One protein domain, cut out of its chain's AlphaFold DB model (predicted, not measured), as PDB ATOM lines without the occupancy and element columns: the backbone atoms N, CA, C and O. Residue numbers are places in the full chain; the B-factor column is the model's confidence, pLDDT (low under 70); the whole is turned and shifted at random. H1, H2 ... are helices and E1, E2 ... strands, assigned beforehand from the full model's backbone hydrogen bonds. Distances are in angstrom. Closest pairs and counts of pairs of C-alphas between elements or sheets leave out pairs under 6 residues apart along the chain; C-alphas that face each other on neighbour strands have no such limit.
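Overview. This is residues 102 to 160 of the 180 residues of an uncharacterized protein of Pyrenophora tritici-repentis (UniProt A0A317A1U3). A twisted hairpin of two strands, E1 and E2, runs through the middle, with three short helices and long loops placed round it. H1 and H2 lie toward the end of the hairpin where E1 begins and E2 ends, H3 follows beyond H2, and residues 117 to 122, of which 122 belongs to H1, stick out where the long stretch of residues 102 to 121 with no named element runs into H1. The 59 printed residues hold, in chain order, H1, E1, E2, H2 and H3; the sheet, E1 - E2, is antiparallel. The class is mixed, helices and strands, with 24 residues in named elements, under half. The whole is compact, with a radius of gyration of the C-alphas of 11.1 A, and spans 29 by 25 by 18 A.

Along the chain. E1, residues 127 to 132, is 15.8 A long and begins at C-alpha 127 (130.295, 293.442, 195.797). E2, residues 139 to 143, is 13.5 A long. H1 is residues 122 to 125, H2 residues 144 to 148, and H3 residues 151 to 154, ending at C-alpha 154 (131.948, 309.857, 192.345).

Arrangement. E1 and E2 form a hairpin at 148 degrees; N 128 and O 142 are 2.8 A apart, within hydrogen-bond range. Residues 109 to 110 pair antiparallel with residues 131 to 132 of E1. The closest C-alphas of E1 and H2, Gly 127 and His 144, are 4.7 A apart. H2 and H3 are close but not clearly touching, Cys 146 to Thr 152 at 6.3 A between C-alphas. H1 is near E2 but apart from H2 and H3. In H2 the O i to N i+4 pair is within hydrogen-bond range; H1 and H3 are too short for one.

Size, cuts and confidence. The C-alphas farthest apart, Lys 119 and Ile 154, are 30.3 A apart. The printed part has no cut, and no link between named elements is long. The model's pLDDT is under 70 at residues 117 to 118 and 151 to 160.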
ATOM      1  N   ASP A 102     126.999 300.604 204.449       88.06
ATOM      2  CA  ASP A 102     126.520 301.831 205.096       88.06
ATOM      3  C   ASP A 102     125.553 302.549 204.147       88.06
ATOM      4  O   ASP A 102     125.957 303.247 203.208       88.06
ATOM      5  N   TRP A 103     124.254 302.374 204.398       86.50
ATOM      6  CA  TRP A 103     123.184 303.038 203.649       86.50
ATOM      7  C   TRP A 103     123.200 304.566 203.819       86.50
ATOM      8  O   TRP A 103     122.782 305.284 202.912       86.50
ATOM      9  N   GLY A 104     123.756 305.088 204.920       85.44
ATOM     10  CA  GLY A 104     123.936 306.525 205.142       85.44
ATOM     11  C   GLY A 104     124.890 307.169 204.133       85.44
ATOM     12  O   GLY A 104     124.751 308.354 203.815       85.44
ATOM     13  N   ARG A 105     125.806 306.378 203.564       83.31
ATOM     14  CA  ARG A 105     126.701 306.776 202.472       83.31
ATOM     15  C   ARG A 105     126.133 306.490 201.078       83.31
ATOM     16  O   ARG A 105     126.510 307.156 200.119       83.31
ATOM     17  N   LEU A 106     125.171 305.576 200.961       84.94
ATOM     18  CA  LEU A 106     124.501 305.207 199.709       84.94
ATOM     19  C   LEU A 106     123.071 305.773 199.610       84.94
ATOM     20  O   LEU A 106     122.164 305.093 199.152       84.94
ATOM     21  N   LYS A 107     122.875 307.052 199.962       84.88
ATOM     22  CA  LYS A 107     121.553 307.727 200.030       84.88
ATOM     23  C   LYS A 107     120.713 307.700 198.743       84.88
ATOM     24  O   LYS A 107     119.513 307.946 198.795       84.88
ATOM     25  N   LEU A 108     121.339 307.476 197.587       87.12
ATOM     26  CA  LEU A 108     120.659 307.361 196.290       87.12
ATOM     27  C   LEU A 108     120.243 305.924 195.951       87.12
ATOM     28  O   LEU A 108     119.602 305.717 194.922       87.12
ATOM     29  N   TYR A 109     120.604 304.950 196.784       89.12
ATOM     30  CA  TYR A 109     120.419 303.530 196.537       89.12
ATOM     31  C   TYR A 109     119.603 302.859 197.645       89.12
ATOM     32  O   TYR A 109     119.492 303.354 198.763       89.12
ATOM     33  N   THR A 110     119.040 301.705 197.314       90.75
ATOM     34  CA  THR A 110     118.255 300.852 198.205       90.75
ATOM     35  C   THR A 110     118.503 299.378 197.867       90.75
ATOM     36  O   THR A 110     119.156 299.058 196.863       90.75
ATOM     37  N   LYS A 111     117.993 298.463 198.695       90.38
ATOM     38  CA  LYS A 111     117.941 297.038 198.351       90.38
ATOM     39  C   LYS A 111     117.045 296.848 197.109       90.38
ATOM     40  O   LYS A 111     115.987 297.478 197.039       90.38
ATOM     41  N   PRO A 112     117.433 296.026 196.118       87.88
ATOM     42  CA  PRO A 112     116.558 295.663 195.009       87.88
ATOM     43  C   PRO A 112     115.272 295.012 195.526       87.88
ATOM     44  O   PRO A 112     115.317 294.227 196.466       87.88
ATOM     45  N   ILE A 113     114.140 295.307 194.883       84.50
ATOM     46  CA  ILE A 113     112.841 294.701 195.233       84.50
ATOM     47  C   ILE A 113     112.839 293.193 194.928       84.50
ATOM     48  O   ILE A 113     112.154 292.429 195.596       84.50
ATOM     49  N   THR A 114     113.613 292.762 193.927       76.88
ATOM     50  CA  THR A 114     113.747 291.355 193.542       76.88
ATOM     51  C   THR A 114     115.132 290.812 193.885       76.88
ATOM     52  O   THR A 114     116.160 291.333 193.424       76.88
ATOM     53  N   THR A 115     115.157 289.721 194.649       71.81
ATOM     54  CA  THR A 115     116.305 288.814 194.778       71.81
ATOM     55  C   THR A 115     116.682 288.222 193.415       71.81
ATOM     56  O   THR A 115     115.907 288.231 192.453       71.81
ATOM     57  N   HIS A 116     117.937 287.794 193.273       71.81
ATOM     58  CA  HIS A 116     118.490 287.396 191.979       71.81
ATOM     59  C   HIS A 116     118.178 285.924 191.660       71.81
ATOM     60  O   HIS A 116     118.934 285.034 192.035       71.81
ATOM     61  N   GLN A 117     117.112 285.685 190.889       66.69
ATOM     62  CA  GLN A 117     116.563 284.353 190.556       66.69
ATOM     63  C   GLN A 117     117.459 283.425 189.699       66.69
ATOM     64  O   GLN A 117     117.047 282.330 189.330       66.69
ATOM     65  N   HIS A 118     118.673 283.835 189.326       69.50
ATOM     66  CA  HIS A 118     119.584 283.011 188.520       69.50
ATOM     67  C   HIS A 118     120.839 282.612 189.302       69.50
ATOM     68  O   HIS A 118     121.263 283.314 190.223       69.50
ATOM     69  N   LYS A 119     121.500 281.525 188.873       70.12
ATOM     70  CA  LYS A 119     122.817 281.129 189.399       70.12
ATOM     71  C   LYS A 119     123.776 282.319 189.369       70.12
ATOM     72  O   LYS A 119     124.083 282.875 188.315       70.12
ATOM     73  N   ARG A 120     124.246 282.702 190.552       73.12
ATOM     74  CA  ARG A 120     125.158 283.827 190.748       73.12
ATOM     75  C   ARG A 120     126.523 283.508 190.163       73.12
ATOM     76  O   ARG A 120     127.154 282.522 190.540       73.12
ATOM     77  N   SER A 121     127.013 284.372 189.282       75.56
ATOM     78  CA  SER A 121     128.423 284.362 188.904       75.56
ATOM     79  C   SER A 121     129.293 284.799 190.090       75.56
ATOM     80  O   SER A 121     128.853 285.538 190.973       75.56
ATOM     81  N   TRP A 122     130.551 284.350 190.108       82.38
ATOM     82  CA  TRP A 122     131.490 284.564 191.221       82.38
ATOM     83  C   TRP A 122     131.642 286.037 191.640       82.38
ATOM     84  O   TRP A 122     131.898 286.315 192.810       82.38
ATOM     85  N   ILE A 123     131.427 286.979 190.712       78.31
ATOM     86  CA  ILE A 123     131.517 288.424 190.950       78.31
ATOM     87  C   ILE A 123     130.611 288.887 192.102       78.31
ATOM     88  O   ILE A 123     131.029 289.730 192.892       78.31
ATOM     89  N   TYR A 124     129.435 288.270 192.286       78.44
ATOM     90  CA  TYR A 124     128.490 288.597 193.363       78.44
ATOM     91  C   TYR A 124     128.982 288.241 194.774       78.44
ATOM     92  O   TYR A 124     128.366 288.645 195.752       78.44
ATOM     93  N   ARG A 125     130.135 287.571 194.912       81.31
ATOM     94  CA  ARG A 125     130.826 287.392 196.203       81.31
ATOM     95  C   ARG A 125     131.714 288.586 196.589       81.31
ATOM     96  O   ARG A 125     132.234 288.629 197.702       81.31
ATOM     97  N   HIS A 126     131.923 289.537 195.677       85.38
ATOM     98  CA  HIS A 126     132.907 290.620 195.805       85.38
ATOM     99  C   HIS A 126     132.300 292.029 195.696       85.38
ATOM    100  O   HIS A 126     133.032 293.008 195.509       85.38
ATOM    101  N   GLY A 127     130.979 292.157 195.816       88.88
ATOM    102  CA  GLY A 127     130.295 293.442 195.797       88.88
ATOM    103  C   GLY A 127     128.803 293.346 196.076       88.88
ATOM    104  O   GLY A 127     128.209 292.274 196.027       88.88
ATOM    105  N   TYR A 128     128.210 294.507 196.331       88.62
ATOM    106  CA  TYR A 128     126.803 294.671 196.660       88.62
ATOM    107  C   TYR A 128     125.986 294.956 195.400       88.62
ATOM    108  O   TYR A 128     126.325 295.851 194.616       88.62
ATOM    109  N   ARG A 129     124.872 294.241 195.236       88.62
ATOM    110  CA  ARG A 129     123.838 294.530 194.237       88.62
ATOM    111  C   ARG A 129     122.848 295.529 194.838       88.62
ATOM    112  O   ARG A 129     122.229 295.236 195.855       88.62
ATOM    113  N   VAL A 130     122.709 296.717 194.253       89.12
ATOM    114  CA  VAL A 130     121.864 297.798 194.797       89.12
ATOM    115  C   VAL A 130     120.995 298.416 193.709       89.12
ATOM    116  O   VAL A 130     121.429 298.549 192.570       89.12
ATOM    117  N   ALA A 131     119.771 298.810 194.042       91.06
ATOM    118  CA  ALA A 131     118.881 299.517 193.123       91.06
ATOM    119  C   ALA A 131     118.913 301.029 193.382       91.06
ATOM    120  O   ALA A 131     119.226 301.452 194.494       91.06
ATOM    121  N   LEU A 132     118.585 301.861 192.388       89.81
ATOM    122  CA  LEU A 132     118.352 303.291 192.630       89.81
ATOM    123  C   LEU A 132     117.083 303.492 193.467       89.81
ATOM    124  O   LEU A 132     116.049 302.893 193.194       89.81
ATOM    125  N   LEU A 133     117.135 304.414 194.429       88.94
ATOM    126  CA  LEU A 133     115.987 304.777 195.268       88.94
ATOM    127  C   LEU A 133     114.847 305.421 194.457       88.94
ATOM    128  O   LEU A 133     113.683 305.264 194.805       88.94
ATOM    129  N   LYS A 134     115.181 306.140 193.375       88.88
ATOM    130  CA  LYS A 134     114.197 306.733 192.449       88.88
ATOM    131  C   LYS A 134     113.576 305.697 191.508       88.88
ATOM    132  O   LYS A 134     112.369 305.703 191.310       88.88
ATOM    133  N   ASP A 135     114.417 304.818 190.961       88.12
ATOM    134  CA  ASP A 135     114.064 303.839 189.933       88.12
ATOM    135  C   ASP A 135     114.502 302.436 190.407       88.12
ATOM    136  O   ASP A 135     115.595 301.985 190.047       88.12
ATOM    137  N   PRO A 136     113.699 301.708 191.207       87.06
ATOM    138  CA  PRO A 136     114.123 300.428 191.786       87.06
ATOM    139  C   PRO A 136     114.324 299.309 190.746       87.06
ATOM    140  O   PRO A 136     114.911 298.273 191.047       87.06
ATOM    141  N   THR A 137     113.879 299.525 189.504       87.31
ATOM    142  CA  THR A 137     114.166 298.670 188.341       87.31
ATOM    143  C   THR A 137     115.615 298.787 187.856       87.31
ATOM    144  O   THR A 137     116.118 297.886 187.186       87.31
ATOM    145  N   ARG A 138     116.307 299.888 188.178       87.81
ATOM    146  CA  ARG A 138     117.690 300.144 187.766       87.81
ATOM    147  C   ARG A 138     118.645 299.622 188.826       87.81
ATOM    148  O   ARG A 138     118.904 300.286 189.831       87.81
ATOM    149  N   VAL A 139     119.176 298.433 188.566       88.00
ATOM    150  CA  VAL A 139     120.119 297.747 189.447       88.00
ATOM    151  C   VAL A 139     121.564 297.996 189.007       88.00
ATOM    152  O   VAL A 139     121.903 297.959 187.824       88.00
ATOM    153  N   PHE A 140     122.413 298.242 189.994       86.81
ATOM    154  CA  PHE A 140     123.838 298.512 189.891       86.81
ATOM    155  C   PHE A 140     124.611 297.518 190.746       86.81
ATOM    156  O   PHE A 140     124.069 296.889 191.658       86.81
ATOM    157  N   PHE A 141     125.906 297.426 190.475       88.25
ATOM    158  CA  PHE A 141     126.832 296.677 191.303       88.25
ATOM    159  C   PHE A 141     127.922 297.594 191.846       88.25
ATOM    160  O   PHE A 141     128.483 298.421 191.125       88.25
ATOM    161  N   ILE A 142     128.251 297.415 193.121       87.75
ATOM    162  CA  ILE A 142     129.297 298.153 193.820       87.75
ATOM    163  C   ILE A 142     130.316 297.154 194.368       87.75
ATOM    164  O   ILE A 142     130.012 296.405 195.290       87.75
ATOM    165  N   CYS A 143     131.548 297.163 193.852       87.75
ATOM    166  CA  CYS A 143     132.584 296.262 194.360       87.75
ATOM    167  C   CYS A 143     132.982 296.605 195.810       87.75
ATOM    168  O   CYS A 143     133.053 297.779 196.173       87.75
ATOM    169  N   HIS A 144     133.284 295.604 196.647       88.44
ATOM    170  CA  HIS A 144     133.629 295.816 198.064       88.44
ATOM    171  C   HIS A 144     134.817 296.773 198.243       88.44
ATOM    172  O   HIS A 144     134.822 297.603 199.150       88.44
ATOM    173  N   TRP A 145     135.817 296.690 197.359       88.50
ATOM    174  CA  TRP A 145     136.963 297.599 197.360       88.50
ATOM    175  C   TRP A 145     136.543 299.035 196.998       88.50
ATOM    176  O   TRP A 145     136.845 299.975 197.727       88.50
ATOM    177  N   CYS A 146     135.736 299.193 195.947       85.88
ATOM    178  CA  CYS A 146     135.154 300.456 195.489       85.88
ATOM    179  C   CYS A 146     134.368 301.157 196.612       85.88
ATOM    180  O   CYS A 146     134.500 302.364 196.822       85.88
ATOM    181  N   PHE A 147     133.582 300.374 197.359       86.12
ATOM    182  CA  PHE A 147     132.827 300.834 198.518       86.12
ATOM    183  C   PHE A 147     133.746 301.277 199.664       86.12
ATOM    184  O   PHE A 147     133.576 302.381 200.182       86.12
ATOM    185  N   LYS A 148     134.756 300.475 200.030       86.75
ATOM    186  CA  LYS A 148     135.721 300.815 201.094       86.75
ATOM    187  C   LYS A 148     136.558 302.059 200.761       86.75
ATOM    188  O   LYS A 148     136.774 302.892 201.635       86.75
ATOM    189  N   HIS A 149     136.961 302.232 199.501       84.25
ATOM    190  CA  HIS A 149     137.876 303.291 199.050       84.25
ATOM    191  C   HIS A 149     137.195 304.549 198.469       84.25
ATOM    192  O   HIS A 149     137.836 305.333 197.778       84.25
ATOM    193  N   LYS A 150     135.907 304.778 198.764       73.62
ATOM    194  CA  LYS A 150     135.162 306.010 198.404       73.62
ATOM    195  C   LYS A 150     135.020 306.332 196.910       73.62
ATOM    196  O   LYS A 150     134.634 307.439 196.551       73.62
ATOM    197  N   LEU A 151     135.195 305.343 196.034       64.81
ATOM    198  CA  LEU A 151     134.996 305.518 194.587       64.81
ATOM    199  C   LEU A 151     133.511 305.619 194.191       64.81
ATOM    200  O   LEU A 151     133.177 306.198 193.161       64.81
ATOM    201  N   THR A 152     132.608 305.107 195.029       62.16
ATOM    202  CA  THR A 152     131.147 305.219 194.851       62.16
ATOM    203  C   THR A 152     130.629 306.648 194.940       62.16
ATOM    204  O   THR A 152     129.611 306.972 194.334       62.16
ATOM    205  N   ASP A 153     131.330 307.504 195.681       58.41
ATOM    206  CA  ASP A 153     130.908 308.874 195.975       58.41
ATOM    207  C   ASP A 153     131.058 309.769 194.715       58.41
ATOM    208  O   ASP A 153     130.500 310.860 194.646       58.41
ATOM    209  N   ILE A 154     131.748 309.260 193.679       52.16
ATOM    210  CA  ILE A 154     131.948 309.857 192.345       52.16
ATOM    211  C   ILE A 154     130.828 309.427 191.358       52.16
ATOM    212  O   ILE A 154     130.800 309.843 190.204       52.16
ATOM    213  N   GLY A 155     129.867 308.599 191.789       49.97
ATOM    214  CA  GLY A 155     128.691 308.229 190.984       49.97
ATOM    215  C   GLY A 155     128.929 307.155 189.915       49.97
ATOM    216  O   GLY A 155     128.016 306.847 189.150       49.97
ATOM    217  N   ILE A 156     130.115 306.537 189.874       47.94
ATOM    218  CA  ILE A 156     130.454 305.466 188.923       47.94
ATOM    219  C   ILE A 156     129.929 304.115 189.443       47.94
ATOM    220  O   ILE A 156     130.681 303.224 189.838       47.94
ATOM    221  N   GLY A 157     128.604 303.969 189.458       53.38
ATOM    222  CA  GLY A 157     127.957 302.661 189.510       53.38
ATOM    223  C   GLY A 157     127.930 302.077 188.103       53.38
ATOM    224  O   GLY A 157     127.237 302.608 187.233       53.38
ATOM    225  N   TYR A 158     128.662 300.991 187.850       52.69
ATOM    226  CA  TYR A 158     128.558 300.335 186.551       52.69
ATOM    227  C   TYR A 158     127.188 299.660 186.433       52.69
ATOM    228  O   TYR A 158     126.740 298.931 187.321       52.69
ATOM    229  N   THR A 159     126.483 299.965 185.345       49.41
ATOM    230  CA  THR A 159     125.153 299.406 185.096       49.41
ATOM    231  C   THR A 159     125.333 297.996 184.556       49.41
ATOM    232  O   THR A 159     125.729 297.829 183.403       49.41
ATOM    233  N   ILE A 160     125.031 296.974 185.361       51.97
ATOM    234  CA  ILE A 160     124.903 295.613 184.837       51.97
ATOM    235  C   ILE A 160     123.546 295.530 184.136       51.97
ATOM    236  O   ILE A 160     122.545 295.135 184.730       51.97
TER     237      ILE A 160